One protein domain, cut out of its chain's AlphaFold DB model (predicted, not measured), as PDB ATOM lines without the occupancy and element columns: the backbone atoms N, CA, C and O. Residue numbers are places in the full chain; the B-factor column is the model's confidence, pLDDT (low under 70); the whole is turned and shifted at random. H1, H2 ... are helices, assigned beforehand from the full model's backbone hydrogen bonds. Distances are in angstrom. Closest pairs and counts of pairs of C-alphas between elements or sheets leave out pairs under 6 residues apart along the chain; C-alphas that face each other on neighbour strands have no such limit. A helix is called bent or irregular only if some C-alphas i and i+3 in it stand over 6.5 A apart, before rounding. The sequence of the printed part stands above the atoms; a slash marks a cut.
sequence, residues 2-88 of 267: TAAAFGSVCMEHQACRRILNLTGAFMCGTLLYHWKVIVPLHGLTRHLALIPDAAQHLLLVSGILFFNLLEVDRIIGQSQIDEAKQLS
ATOM      1  N   THR A   2      29.242  -0.999  38.647       78.31
ATOM      2  CA  THR A   2      29.293  -2.461  38.875       78.31
ATOM      3  C   THR A   2      28.058  -3.016  39.588       78.31
ATOM      4  O   THR A   2      27.481  -3.987  39.121       78.31
ATOM      5  N   ALA A   3      27.583  -2.358  40.650       83.69
ATOM      6  CA  ALA A   3      26.361  -2.771  41.349       83.69
ATOM      7  C   ALA A   3      25.101  -2.701  40.462       83.69
ATOM      8  O   ALA A   3      24.261  -3.588  40.528       83.69
ATOM      9  N   ALA A   4      24.986  -1.683  39.600       86.44
ATOM     10  CA  ALA A   4      23.869  -1.561  38.660       86.44
ATOM     11  C   ALA A   4      23.954  -2.617  37.547       86.44
ATOM     12  O   ALA A   4      22.950  -3.213  37.190       86.44
ATOM     13  N   ALA A   5      25.157  -2.898  37.040       87.25
ATOM     14  CA  ALA A   5      25.398  -3.990  36.103       87.25
ATOM     15  C   ALA A   5      25.011  -5.350  36.700       87.25
ATOM     16  O   ALA A   5      24.256  -6.097  36.089       87.25
ATOM     17  N   PHE A   6      25.477  -5.641  37.917       87.31
ATOM     18  CA  PHE A   6      25.166  -6.886  38.615       87.31
ATOM     19  C   PHE A   6      23.669  -7.005  38.916       87.31
ATOM     20  O   PHE A   6      23.057  -8.019  38.601       87.31
ATOM     21  N   GLY A   7      23.057  -5.932  39.427       89.31
ATOM     22  CA  GLY A   7      21.612  -5.867  39.621       89.31
ATOM     23  C   GLY A   7      20.846  -6.129  38.324       89.31
ATOM     24  O   GLY A   7      19.870  -6.861  38.342       89.31
ATOM     25  N   SER A   8      21.324  -5.609  37.191       90.62
ATOM     26  CA  SER A   8      20.671  -5.779  35.886       90.62
ATOM     27  C   SER A   8      20.660  -7.242  35.454       90.62
ATOM     28  O   SER A   8      19.629  -7.758  35.028       90.62
ATOM     29  N   VAL A   9      21.795  -7.926  35.621       87.69
ATOM     30  CA  VAL A   9      21.949  -9.347  35.279       87.69
ATOM     31  C   VAL A   9      21.109 -10.242  36.196       87.69
ATOM     32  O   VAL A   9      20.527 -11.211  35.725       87.69
ATOM     33  N   CYS A  10      20.993  -9.907  37.483       89.88
ATOM     34  CA  CYS A  10      20.219 -10.696  38.447       89.88
ATOM     35  C   CYS A  10      18.700 -10.446  38.399       89.88
ATOM     36  O   CYS A  10      17.958 -11.122  39.110       89.88
ATOM     37  N   MET A  11      18.217  -9.473  37.622       92.88
ATOM     38  CA  MET A  11      16.791  -9.150  37.559       92.88
ATOM     39  C   MET A  11      16.052  -9.983  36.510       92.88
ATOM     40  O   MET A  11      16.277  -9.834  35.311       92.88
ATOM     41  N   GLU A  12      15.073 -10.769  36.961       93.06
ATOM     42  CA  GLU A  12      14.157 -11.519  36.086       93.06
ATOM     43  C   GLU A  12      13.183 -10.595  35.330       93.06
ATOM     44  O   GLU A  12      12.788 -10.865  34.195       93.06
ATOM     45  N   HIS A  13      12.799  -9.467  35.939       95.56
ATOM     46  CA  HIS A  13      11.810  -8.565  35.355       95.56
ATOM     47  C   HIS A  13      12.415  -7.696  34.239       95.56
ATOM     48  O   HIS A  13      13.114  -6.709  34.493       95.56
ATOM     49  N   GLN A  14      12.062  -8.012  32.989       94.00
ATOM     50  CA  GLN A  14      12.579  -7.388  31.761       94.00
ATOM     51  C   GLN A  14      12.517  -5.851  31.759       94.00
ATOM     52  O   GLN A  14      13.478  -5.183  31.374       94.00
ATOM     53  N   ALA A  15      11.407  -5.266  32.228       95.38
ATOM     54  CA  ALA A  15      11.259  -3.809  32.282       95.38
ATOM     55  C   ALA A  15      12.251  -3.154  33.258       95.38
ATOM     56  O   ALA A  15      12.829  -2.114  32.945       95.38
ATOM     57  N   CYS A  16      12.491  -3.781  34.413       96.00
ATOM     58  CA  CYS A  16      13.423  -3.261  35.405       96.00
ATOM     59  C   CYS A  16      14.860  -3.369  34.897       96.00
ATOM     60  O   CYS A  16      15.606  -2.397  34.987       96.00
ATOM     61  N   ARG A  17      15.211  -4.506  34.278       95.25
ATOM     62  CA  ARG A  17      16.508  -4.712  33.621       95.25
ATOM     63  C   ARG A  17      16.788  -3.626  32.574       95.25
ATOM     64  O   ARG A  17      17.843  -2.995  32.607       95.25
ATOM     65  N   ARG A  18      15.808  -3.323  31.712       96.44
ATOM     66  CA  ARG A  18      15.897  -2.234  30.722       96.44
ATOM     67  C   ARG A  18      16.121  -0.868  31.377       96.44
ATOM     68  O   ARG A  18      17.008  -0.127  30.956       96.44
ATOM     69  N   ILE A  19      15.338  -0.525  32.404       96.31
ATOM     70  CA  ILE A  19      15.487   0.748  33.132       96.31
ATOM     71  C   ILE A  19      16.887   0.851  33.745       96.31
ATOM     72  O   ILE A  19      17.525   1.901  33.645       96.31
ATOM     73  N   LEU A  20      17.387  -0.232  34.340       95.31
ATOM     74  CA  LEU A  20      18.692  -0.255  34.990       95.31
ATOM     75  C   LEU A  20      19.839  -0.123  33.976       95.31
ATOM     76  O   LEU A  20      20.770   0.645  34.222       95.31
ATOM     77  N   ASN A  21      19.737  -0.783  32.817       95.12
ATOM     78  CA  ASN A  21      20.688  -0.637  31.710       95.12
ATOM     79  C   ASN A  21      20.730   0.801  31.179       95.12
ATOM     80  O   ASN A  21      21.805   1.394  31.082       95.12
ATOM     81  N   LEU A  22      19.564   1.392  30.894       95.81
ATOM     82  CA  LEU A  22      19.462   2.770  30.398       95.81
ATOM     83  C   LEU A  22      19.994   3.780  31.415       95.81
ATOM     84  O   LEU A  22      20.764   4.671  31.061       95.81
ATOM     85  N   THR A  23      19.630   3.614  32.689       95.50
ATOM     86  CA  THR A  23      20.125   4.467  33.778       95.50
ATOM     87  C   THR A  23      21.639   4.333  33.914       95.50
ATOM     88  O   THR A  23      22.337   5.336  34.039       95.50
ATOM     89  N   GLY A  24      22.168   3.109  33.834       94.19
ATOM     90  CA  GLY A  24      23.602   2.837  33.839       94.19
ATOM     91  C   GLY A  24      24.332   3.566  32.713       94.19
ATOM     92  O   GLY A  24      25.269   4.317  32.987       94.19
ATOM     93  N   ALA A  25      23.873   3.411  31.468       95.62
ATOM     94  CA  ALA A  25      24.451   4.084  30.304       95.62
ATOM     95  C   ALA A  25      24.385   5.618  30.426       95.62
ATOM     96  O   ALA A  25      25.391   6.298  30.206       95.62
ATOM     97  N   PHE A  26      23.237   6.161  30.845       96.00
ATOM     98  CA  PHE A  26      23.040   7.600  31.048       96.00
ATOM     99  C   PHE A  26      23.989   8.175  32.108       96.00
ATOM    100  O   PHE A  26      24.614   9.215  31.890       96.00
ATOM    101  N   MET A  27      24.152   7.478  33.238       94.75
ATOM    102  CA  MET A  27      25.081   7.886  34.294       94.75
ATOM    103  C   MET A  27      26.530   7.884  33.797       94.75
ATOM    104  O   MET A  27      27.269   8.822  34.084       94.75
ATOM    105  N   CYS A  28      26.934   6.883  33.006       93.75
ATOM    106  CA  CYS A  28      28.274   6.847  32.408       93.75
ATOM    107  C   CYS A  28      28.501   8.013  31.438       93.75
ATOM    108  O   CYS A  28      29.553   8.645  31.489       93.75
ATOM    109  N   GLY A  29      27.514   8.327  30.593       94.81
ATOM    110  CA  GLY A  29      27.580   9.462  29.665       94.81
ATOM    111  C   GLY A  29      27.640  10.814  30.379       94.81
ATOM    112  O   GLY A  29      28.438  11.674  30.016       94.81
ATOM    113  N   THR A  30      26.857  10.977  31.447       94.38
ATOM    114  CA  THR A  30      26.872  12.189  32.282       94.38
ATOM    115  C   THR A  30      28.220  12.359  32.978       94.38
ATOM    116  O   THR A  30      28.792  13.449  32.961       94.38
ATOM    117  N   LEU A  31      28.759  11.274  33.549       92.94
ATOM    118  CA  LEU A  31      30.093  11.276  34.147       92.94
ATOM    119  C   LEU A  31      31.162  11.617  33.114       92.94
ATOM    120  O   LEU A  31      32.002  12.444  33.422       92.94
ATOM    121  N   LEU A  32      31.102  11.044  31.908       92.62
ATOM    122  CA  LEU A  32      32.035  11.330  30.814       92.62
ATOM    123  C   LEU A  32      32.016  12.809  30.411       92.62
ATOM    124  O   LEU A  32      33.072  13.409  30.256       92.62
ATOM    125  N   TYR A  33      30.831  13.408  30.287       93.38
ATOM    126  CA  TYR A  33      30.688  14.815  29.910       93.38
ATOM    127  C   TYR A  33      31.205  15.779  30.988       93.38
ATOM    128  O   TYR A  33      31.821  16.798  30.677       93.38
ATOM    129  N   HIS A  34      30.969  15.461  32.263       91.81
ATOM    130  CA  HIS A  34      31.383  16.301  33.389       91.81
ATOM    131  C   HIS A  34      32.739  15.913  33.987       91.81
ATOM    132  O   HIS A  34      33.153  16.519  34.983       91.81
ATOM    133  N   TRP A  35      33.427  14.919  33.420       89.75
ATOM    134  CA  TRP A  35      34.651  14.396  34.006       89.75
ATOM    135  C   TRP A  35      35.738  15.469  33.996       89.75
ATOM    136  O   TRP A  35      36.168  15.956  32.954       89.75
ATOM    137  N   LYS A  36      36.203  15.836  35.188       85.06
ATOM    138  CA  LYS A  36      37.431  16.607  35.377       85.06
ATOM    139  C   LYS A  36      38.436  15.667  36.012       85.06
ATOM    140  O   LYS A  36      38.091  15.014  36.991       85.06
ATOM    141  N   VAL A  37      39.655  15.598  35.479       75.44
ATOM    142  CA  VAL A  37      40.719  14.720  35.992       75.44
ATOM    143  C   VAL A  37      40.906  14.954  37.496       75.44
ATOM    144  O   VAL A  37      41.410  15.994  37.914       75.44
ATOM    145  N   ILE A  38      40.461  13.991  38.309       62.09
ATOM    146  CA  ILE A  38      40.342  14.142  39.772       62.09
ATOM    147  C   ILE A  38      41.711  14.037  40.465       62.09
ATOM    148  O   ILE A  38      41.897  14.560  41.559       62.09
ATOM    149  N   VAL A  39      42.698  13.393  39.829       57.59
ATOM    150  CA  VAL A  39      44.008  13.138  40.441       57.59
ATOM    151  C   VAL A  39      45.131  13.576  39.500       57.59
ATOM    152  O   VAL A  39      45.531  12.807  38.623       57.59
ATOM    153  N   PRO A  40      45.687  14.788  39.668       58.16
ATOM    154  CA  PRO A  40      46.973  15.107  39.072       58.16
ATOM    155  C   PRO A  40      48.043  14.253  39.765       58.16
ATOM    156  O   PRO A  40      48.385  14.504  40.925       58.16
ATOM    157  N   LEU A  41      48.568  13.233  39.073       58.22
ATOM    158  CA  LEU A  41      49.746  12.487  39.527       58.22
ATOM    159  C   LEU A  41      50.933  13.467  39.598       58.22
ATOM    160  O   LEU A  41      51.588  13.752  38.595       58.22
ATOM    161  N   HIS A  42      51.178  14.034  40.780       50.50
ATOM    162  CA  HIS A  42      52.306  14.930  41.014       50.50
ATOM    163  C   HIS A  42      53.614  14.165  40.765       50.50
ATOM    164  O   HIS A  42      53.902  13.191  41.455       50.50
ATOM    165  N   GLY A  43      54.398  14.602  39.774       58.16
ATOM    166  CA  GLY A  43      55.745  14.079  39.499       58.16
ATOM    167  C   GLY A  43      55.924  13.295  38.193       58.16
ATOM    168  O   GLY A  43      57.060  12.977  37.849       58.16
ATOM    169  N   LEU A  44      54.861  13.018  37.428       57.22
ATOM    170  CA  LEU A  44      54.985  12.451  36.076       57.22
ATOM    171  C   LEU A  44      55.261  13.564  35.046       57.22
ATOM    172  O   LEU A  44      54.641  14.628  35.083       57.22
ATOM    173  N   THR A  45      56.190  13.335  34.111       65.38
ATOM    174  CA  THR A  45      56.471  14.263  32.997       65.38
ATOM    175  C   THR A  45      55.203  14.518  32.167       65.38
ATOM    176  O   THR A  45      54.334  13.655  32.082       65.38
ATOM    177  N   ARG A  46      55.077  15.695  31.525       63.28
ATOM    178  CA  ARG A  46      53.861  16.113  30.780       63.28
ATOM    179  C   ARG A  46      53.297  15.045  29.825       63.28
ATOM    180  O   ARG A  46      52.087  14.951  29.689       63.28
ATOM    181  N   HIS A  47      54.146  14.230  29.196       63.59
ATOM    182  CA  HIS A  47      53.710  13.160  28.288       63.59
ATOM    183  C   HIS A  47      53.026  11.984  28.998       63.59
ATOM    184  O   HIS A  47      52.138  11.352  28.439       63.59
ATOM    185  N   LEU A  48      53.400  11.715  30.246       66.69
ATOM    186  CA  LEU A  48      52.847  10.634  31.053       66.69
ATOM    187  C   LEU A  48      51.518  11.022  31.734       66.69
ATOM    188  O   LEU A  48      50.768  10.142  32.147       66.69
ATOM    189  N   ALA A  49      51.179  12.316  31.792       67.75
ATOM    190  CA  ALA A  49      49.904  12.810  32.325       67.75
ATOM    191  C   ALA A  49      48.690  12.543  31.407       67.75
ATOM    192  O   ALA A  49      47.559  12.557  31.884       67.75
ATOM    193  N   LEU A  50      48.909  12.261  30.115       75.06
ATOM    194  CA  LEU A  50      47.850  11.905  29.154       75.06
ATOM    195  C   LEU A  50      47.300  10.485  29.366       75.06
ATOM    196  O   LEU A  50      46.152  10.209  29.031       75.06
ATOM    197  N   ILE A  51      48.103   9.575  29.927       76.50
ATOM    198  CA  ILE A  51      47.736   8.155  30.060       76.50
ATOM    199  C   ILE A  51      46.602   7.944  31.081       76.50
ATOM    200  O   ILE A  51      45.643   7.248  30.744       76.50
ATOM    201  N   PRO A  52      46.642   8.530  32.300       76.56
ATOM    202  CA  PRO A  52      45.549   8.398  33.263       76.56
ATOM    203  C   PRO A  52      44.232   8.970  32.739       76.56
ATOM    204  O   PRO A  52      43.180   8.377  32.964       76.56
ATOM    205  N   ASP A  53      44.301  10.088  32.016       82.75
ATOM    206  CA  ASP A  53      43.132  10.737  31.430       82.75
ATOM    207  C   ASP A  53      42.489   9.858  30.348       82.75
ATOM    208  O   ASP A  53      41.303   9.528  30.431       82.75
ATOM    209  N   ALA A  54      43.291   9.370  29.396       85.88
ATOM    210  CA  ALA A  54      42.825   8.457  28.357       85.88
ATOM    211  C   ALA A  54      42.263   7.149  28.941       85.88
ATOM    212  O   ALA A  54      41.239   6.654  28.471       85.88
ATOM    213  N   ALA A  55      42.885   6.599  29.990       85.38
ATOM    214  CA  ALA A  55      42.409   5.383  30.650       85.38
ATOM    215  C   ALA A  55      41.060   5.587  31.366       85.38
ATOM    216  O   ALA A  55      40.198   4.710  31.302       85.38
ATOM    217  N   GLN A  56      40.854   6.737  32.017       86.50
ATOM    218  CA  GLN A  56      39.581   7.075  32.667       86.50
ATOM    219  C   GLN A  56      38.457   7.263  31.643       86.50
ATOM    220  O   GLN A  56      37.375   6.697  31.810       86.50
ATOM    221  N   HIS A  57      38.725   7.982  30.551       89.81
ATOM    222  CA  HIS A  57      37.766   8.139  29.456       89.81
ATOM    223  C   HIS A  57      37.442   6.796  28.794       89.81
ATOM    224  O   HIS A  57      36.268   6.488  28.583       89.81
ATOM    225  N   LEU A  58      38.455   5.959  28.540       90.50
ATOM    226  CA  LEU A  58      38.261   4.609  28.013       90.50
ATOM    227  C   LEU A  58      37.349   3.789  28.929       90.50
ATOM    228  O   LEU A  58      36.423   3.151  28.435       90.50
ATOM    229  N   LEU A  59      37.548   3.837  30.249       89.75
ATOM    230  CA  LEU A  59      36.703   3.127  31.212       89.75
ATOM    231  C   LEU A  59      35.239   3.594  31.163       89.75
ATOM    232  O   LEU A  59      34.329   2.766  31.164       89.75
ATOM    233  N   LEU A  60      35.000   4.906  31.096       91.25
ATOM    234  CA  LEU A  60      33.645   5.460  31.019       91.25
ATOM    235  C   LEU A  60      32.952   5.086  29.702       91.25
ATOM    236  O   LEU A  60      31.807   4.632  29.727       91.25
ATOM    237  N   VAL A  61      33.658   5.185  28.570       93.75
ATOM    238  CA  VAL A  61      33.161   4.735  27.256       93.75
ATOM    239  C   VAL A  61      32.858   3.236  27.272       93.75
ATOM    240  O   VAL A  61      31.805   2.815  26.797       93.75
ATOM    241  N   SER A  62      33.727   2.433  27.887       92.62
ATOM    242  CA  SER A  62      33.512   0.992  28.066       92.62
ATOM    243  C   SER A  62      32.249   0.704  28.870       92.62
ATOM    244  O   SER A  62      31.502  -0.205  28.527       92.62
ATOM    245  N   GLY A  63      31.980   1.498  29.909       92.50
ATOM    246  CA  GLY A  63      30.748   1.413  30.688       92.50
ATOM    247  C   GLY A  63      29.499   1.676  29.850       92.50
ATOM    248  O   GLY A  63      28.545   0.905  29.927       92.50
ATOM    249  N   ILE A  64      29.519   2.718  29.010       95.19
ATOM    250  CA  ILE A  64      28.422   3.011  28.074       95.19
ATOM    251  C   ILE A  64      28.213   1.823  27.128       95.19
ATOM    252  O   ILE A  64      27.091   1.330  27.010       95.19
ATOM    253  N   LEU A  65      29.278   1.340  26.480       95.25
ATOM    254  CA  LEU A  65      29.207   0.200  25.560       95.25
ATOM    255  C   LEU A  65      28.661  -1.050  26.253       95.25
ATOM    256  O   LEU A  65      27.764  -1.698  25.724       95.25
ATOM    257  N   PHE A  66      29.139  -1.349  27.459       95.06
ATOM    258  CA  PHE A  66      28.713  -2.510  28.228       95.06
ATOM    259  C   PHE A  66      27.214  -2.487  28.553       95.06
ATOM    260  O   PHE A  66      26.531  -3.481  28.329       95.06
ATOM    261  N   PHE A  67      26.667  -1.357  29.016       95.38
ATOM    262  CA  PHE A  67      25.226  -1.261  29.286       95.38
ATOM    263  C   PHE A  67      24.365  -1.361  28.020       95.38
ATOM    264  O   PHE A  67      23.271  -1.919  28.077       95.38
ATOM    265  N   ASN A  68      24.856  -0.869  26.878       96.31
ATOM    266  CA  ASN A  68      24.178  -1.073  25.596       96.31
ATOM    267  C   ASN A  68      24.213  -2.548  25.176       96.31
ATOM    268  O   ASN A  68      23.188  -3.089  24.772       96.31
ATOM    269  N   LEU A  69      25.354  -3.224  25.330       96.00
ATOM    270  CA  LEU A  69      25.470  -4.654  25.042       96.00
ATOM    271  C   LEU A  69      24.594  -5.505  25.972       96.00
ATOM    272  O   LEU A  69      23.973  -6.449  25.503       96.00
ATOM    273  N   LEU A  70      24.450  -5.140  27.249       95.12
ATOM    274  CA  LEU A  70      23.517  -5.815  28.162       95.12
ATOM    275  C   LEU A  70      22.052  -5.705  27.718       95.12
ATOM    276  O   LEU A  70      21.251  -6.590  28.039       95.12
ATOM    277  N   GLU A  71      21.688  -4.620  27.031       96.75
ATOM    278  CA  GLU A  71      20.361  -4.453  26.436       96.75
ATOM    279  C   GLU A  71      20.216  -5.277  25.154       96.75
ATOM    280  O   GLU A  71      19.167  -5.883  24.944       96.75
ATOM    281  N   VAL A  72      21.272  -5.370  24.341       96.44
ATOM    282  CA  VAL A  72      21.313  -6.278  23.185       96.44
ATOM    283  C   VAL A  72      21.138  -7.730  23.642       96.44
ATOM    284  O   VAL A  72      20.227  -8.399  23.160       96.44
ATOM    285  N   ASP A  73      21.908  -8.181  24.636       95.56
ATOM    286  CA  ASP A  73      21.794  -9.525  25.221       95.56
ATOM    287  C   ASP A  73      20.375  -9.785  25.757       95.56
ATOM    288  O   ASP A  73      19.827 -10.877  25.607       95.56
ATOM    289  N   ARG A  74      19.737  -8.768  26.357       95.62
ATOM    290  CA  ARG A  74      18.352  -8.860  26.841       95.62
ATOM    291  C   ARG A  74      17.366  -9.098  25.693       95.62
ATOM    292  O   ARG A  74      16.484  -9.945  25.813       95.62
ATOM    293  N   ILE A  75      17.488  -8.328  24.611       96.00
ATOM    294  CA  ILE A  75      16.604  -8.431  23.440       96.00
ATOM    295  C   ILE A  75      16.785  -9.789  22.755       96.00
ATOM    296  O   ILE A  75      15.789 -10.448  22.461       96.00
ATOM    297  N   ILE A  76      18.033 -10.225  22.556       93.81
ATOM    298  CA  ILE A  76      18.349 -11.528  21.957       93.81
ATOM    299  C   ILE A  76      17.771 -12.659  22.812       93.81
ATOM    300  O   ILE A  76      17.050 -13.506  22.289       93.81
ATOM    301  N   GLY A  77      18.004 -12.631  24.128       92.06
ATOM    302  CA  GLY A  77      17.472 -13.647  25.035       92.06
ATOM    303  C   GLY A  77      15.942 -13.717  25.016       92.06
ATOM    304  O   GLY A  77      15.378 -14.807  25.027       92.06
ATOM    305  N   GLN A  78      15.255 -12.574  24.918       93.75
ATOM    306  CA  GLN A  78      13.795 -12.551  24.787       93.75
ATOM    307  C   GLN A  78      13.329 -13.169  23.461       93.75
ATOM    308  O   GLN A  78      12.433 -14.009  23.470       93.75
ATOM    309  N   SER A  79      13.961 -12.800  22.342       93.94
ATOM    310  CA  SER A  79      13.639 -13.357  21.022       93.94
ATOM    311  C   SER A  79      13.786 -14.878  20.995       93.94
ATOM    312  O   SER A  79      12.935 -15.562  20.439       93.94
ATOM    313  N   GLN A  80      14.833 -15.408  21.629       90.75
ATOM    314  CA  GLN A  80      15.085 -16.849  21.709       90.75
ATOM    315  C   GLN A  80      14.042 -17.582  22.564       90.75
ATOM    316  O   GLN A  80      13.606 -18.670  22.196       90.75
ATOM    317  N   ILE A  81      13.595 -16.986  23.677       91.56
ATOM    318  CA  ILE A  81      12.505 -17.547  24.493       91.56
ATOM    319  C   ILE A  81      11.206 -17.607  23.683       91.56
ATOM    320  O   ILE A  81      10.467 -18.590  23.765       91.56
ATOM    321  N   ASP A  82      10.908 -16.557  22.919       94.44
ATOM    322  CA  ASP A  82       9.685 -16.489  22.120       94.44
ATOM    323  C   ASP A  82       9.732 -17.463  20.932       94.44
ATOM    324  O   ASP A  82       8.745 -18.151  20.672       94.44
ATOM    325  N   GLU A  83      10.888 -17.608  20.281       93.06
ATOM    326  CA  GLU A  83      11.133 -18.621  19.249       93.06
ATOM    327  C   GLU A  83      10.991 -20.045  19.807       93.06
ATOM    328  O   GLU A  83      10.272 -20.861  19.233       93.06
ATOM    329  N   ALA A  84      11.584 -20.339  20.969       91.56
ATOM    330  CA  ALA A  84      11.451 -21.645  21.613       91.56
ATOM    331  C   ALA A  84       9.985 -21.977  21.939       91.56
ATOM    332  O   ALA A  84       9.537 -23.102  21.715       91.56
ATOM    333  N   LYS A  85       9.204 -20.991  22.404       94.06
ATOM    334  CA  LYS A  85       7.758 -21.160  22.621       94.06
ATOM    335  C   LYS A  85       7.023 -21.461  21.319       94.06
ATOM    336  O   LYS A  85       6.195 -22.368  21.303       94.06
ATOM    337  N   GLN A  86       7.327 -20.735  20.244       94.94
ATOM    338  CA  GLN A  86       6.716 -20.969  18.934       94.94
ATOM    339  C   GLN A  86       7.047 -22.362  18.393       94.94
ATOM    340  O   GLN A  86       6.141 -23.062  17.955       94.94
ATOM    341  N   LEU A  87       8.305 -22.795  18.489       91.88
ATOM    342  CA  LEU A  87       8.734 -24.127  18.053       91.88
ATOM    343  C   LEU A  87       8.130 -25.246  18.909       91.88
ATOM    344  O   LEU A  87       7.827 -26.320  18.396       91.88
ATOM    345  N   SER A  88       7.922 -25.001  20.205       94.44
ATOM    346  CA  SER A  88       7.245 -25.958  21.084       94.44
ATOM    347  C   SER A  88       5.740 -26.060  20.813       94.44
ATOM    348  O   SER A  88       5.115 -27.064  21.156       94.44
TER     349      SER A  88
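Overview. This is residues 2 to 88 of the 267 residues of the protein "Hypothetical protein" of Symbiodinium microadriaticum (UniProt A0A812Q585). This is a rod built on one very long helix, H3, with H2 packed side by side against its residues 57 to 74 in a helical hairpin, and the short H1 folded back along residues 16 to 24 of H2. H3 makes the length; its last residues, 79 to 88, stick out at one end, and residues 42 to 48 of the loop between H2 and H3 stick out at the other. The printed part has 87 residues with three named helices, in the order H1, H2, H3, and no named strand, and its class is all helix. It is only just extended, close to loose, with a radius of gyration of the C-alphas of 18.2 A, and its C-alphas span 65 by 19 by 19 A.

Arrangement. Begin at the first printed residue, where H1, residues 2 to 10, leads by a tight link of three residues into H2, residues 14 to 34. Look at the C-alphas of Ser 8 and Arg 17, the closest of the two helices at 4.9 A: here H1 and H2 touch. H2 touches H1 with residues 16 to 24 alone. The two form a helical hairpin, running opposite ways at a shallow tilt of 17 degrees, with centres 11.4 A apart. Read on through a long link of 15 residues to H3, residues 50 to 88, which touches H2 with residues 57 to 74 alone. The closest C-alphas of H2 and H3 are those of Ala 25 and Ile 64, 4.7 A apart, and 28 pairs of C-alphas lie within 8 A. H2 and H3 are a second helical hairpin, running opposite ways at a shallow tilt of 16 degrees. Now compare H1 with H3: they run the same way at a shallow tilt of 6 degrees. They are close but not clearly touching, with 1 pair of C-alphas within 8 A, those of Ala 5 and Phe 67 at 7.3 A. Along the backbones of H1, H2 and H3, every O i to N i+4 pair is within hydrogen-bond range.

Along the chain. Find C-alpha 2 at (29.293, -2.461, 38.875); from there H1 runs through nine residues to Cys 10, 12.3 A from first to last C-alpha. Next find C-alpha 14 at (12.579, -7.388, 31.761), where H2 begins; its 21 residues run to His 34, 30.3 A from first to last C-alpha, and both x and y rise on the way. H3 begins at C-alpha 50, at (47.850, 11.905, 29.154), and its 39 residues carry x and y down again to C-alpha 88 at (7.245, -25.958, 21.084). That is 56.1 A from first to last C-alpha, and H3 is the longest helix by residues. No helix here is bent or irregular.

Size, cuts and confidence. The two C-alphas farthest apart are those of Gly 43 and Ser 88, 65.5 A, while the first and last printed C-alphas, those of Thr 2 and Ser 88, are 36.8 A apart. Leave out the stretches that stand free, residues 42 to 48 and residues 79 to 88 of H3, and a body of 70 residues remains, spanning 45 by 17 by 16 A. The long link, residues 35 to 49, has no named element, and its C-alphas lie 16 to 32 A from the mean of all C-alphas. The printed part has no cut. In the B-factor column the mean pLDDT of the printed part is 87.3, and the model's confidence is low, under 70, at residues 38 to 49.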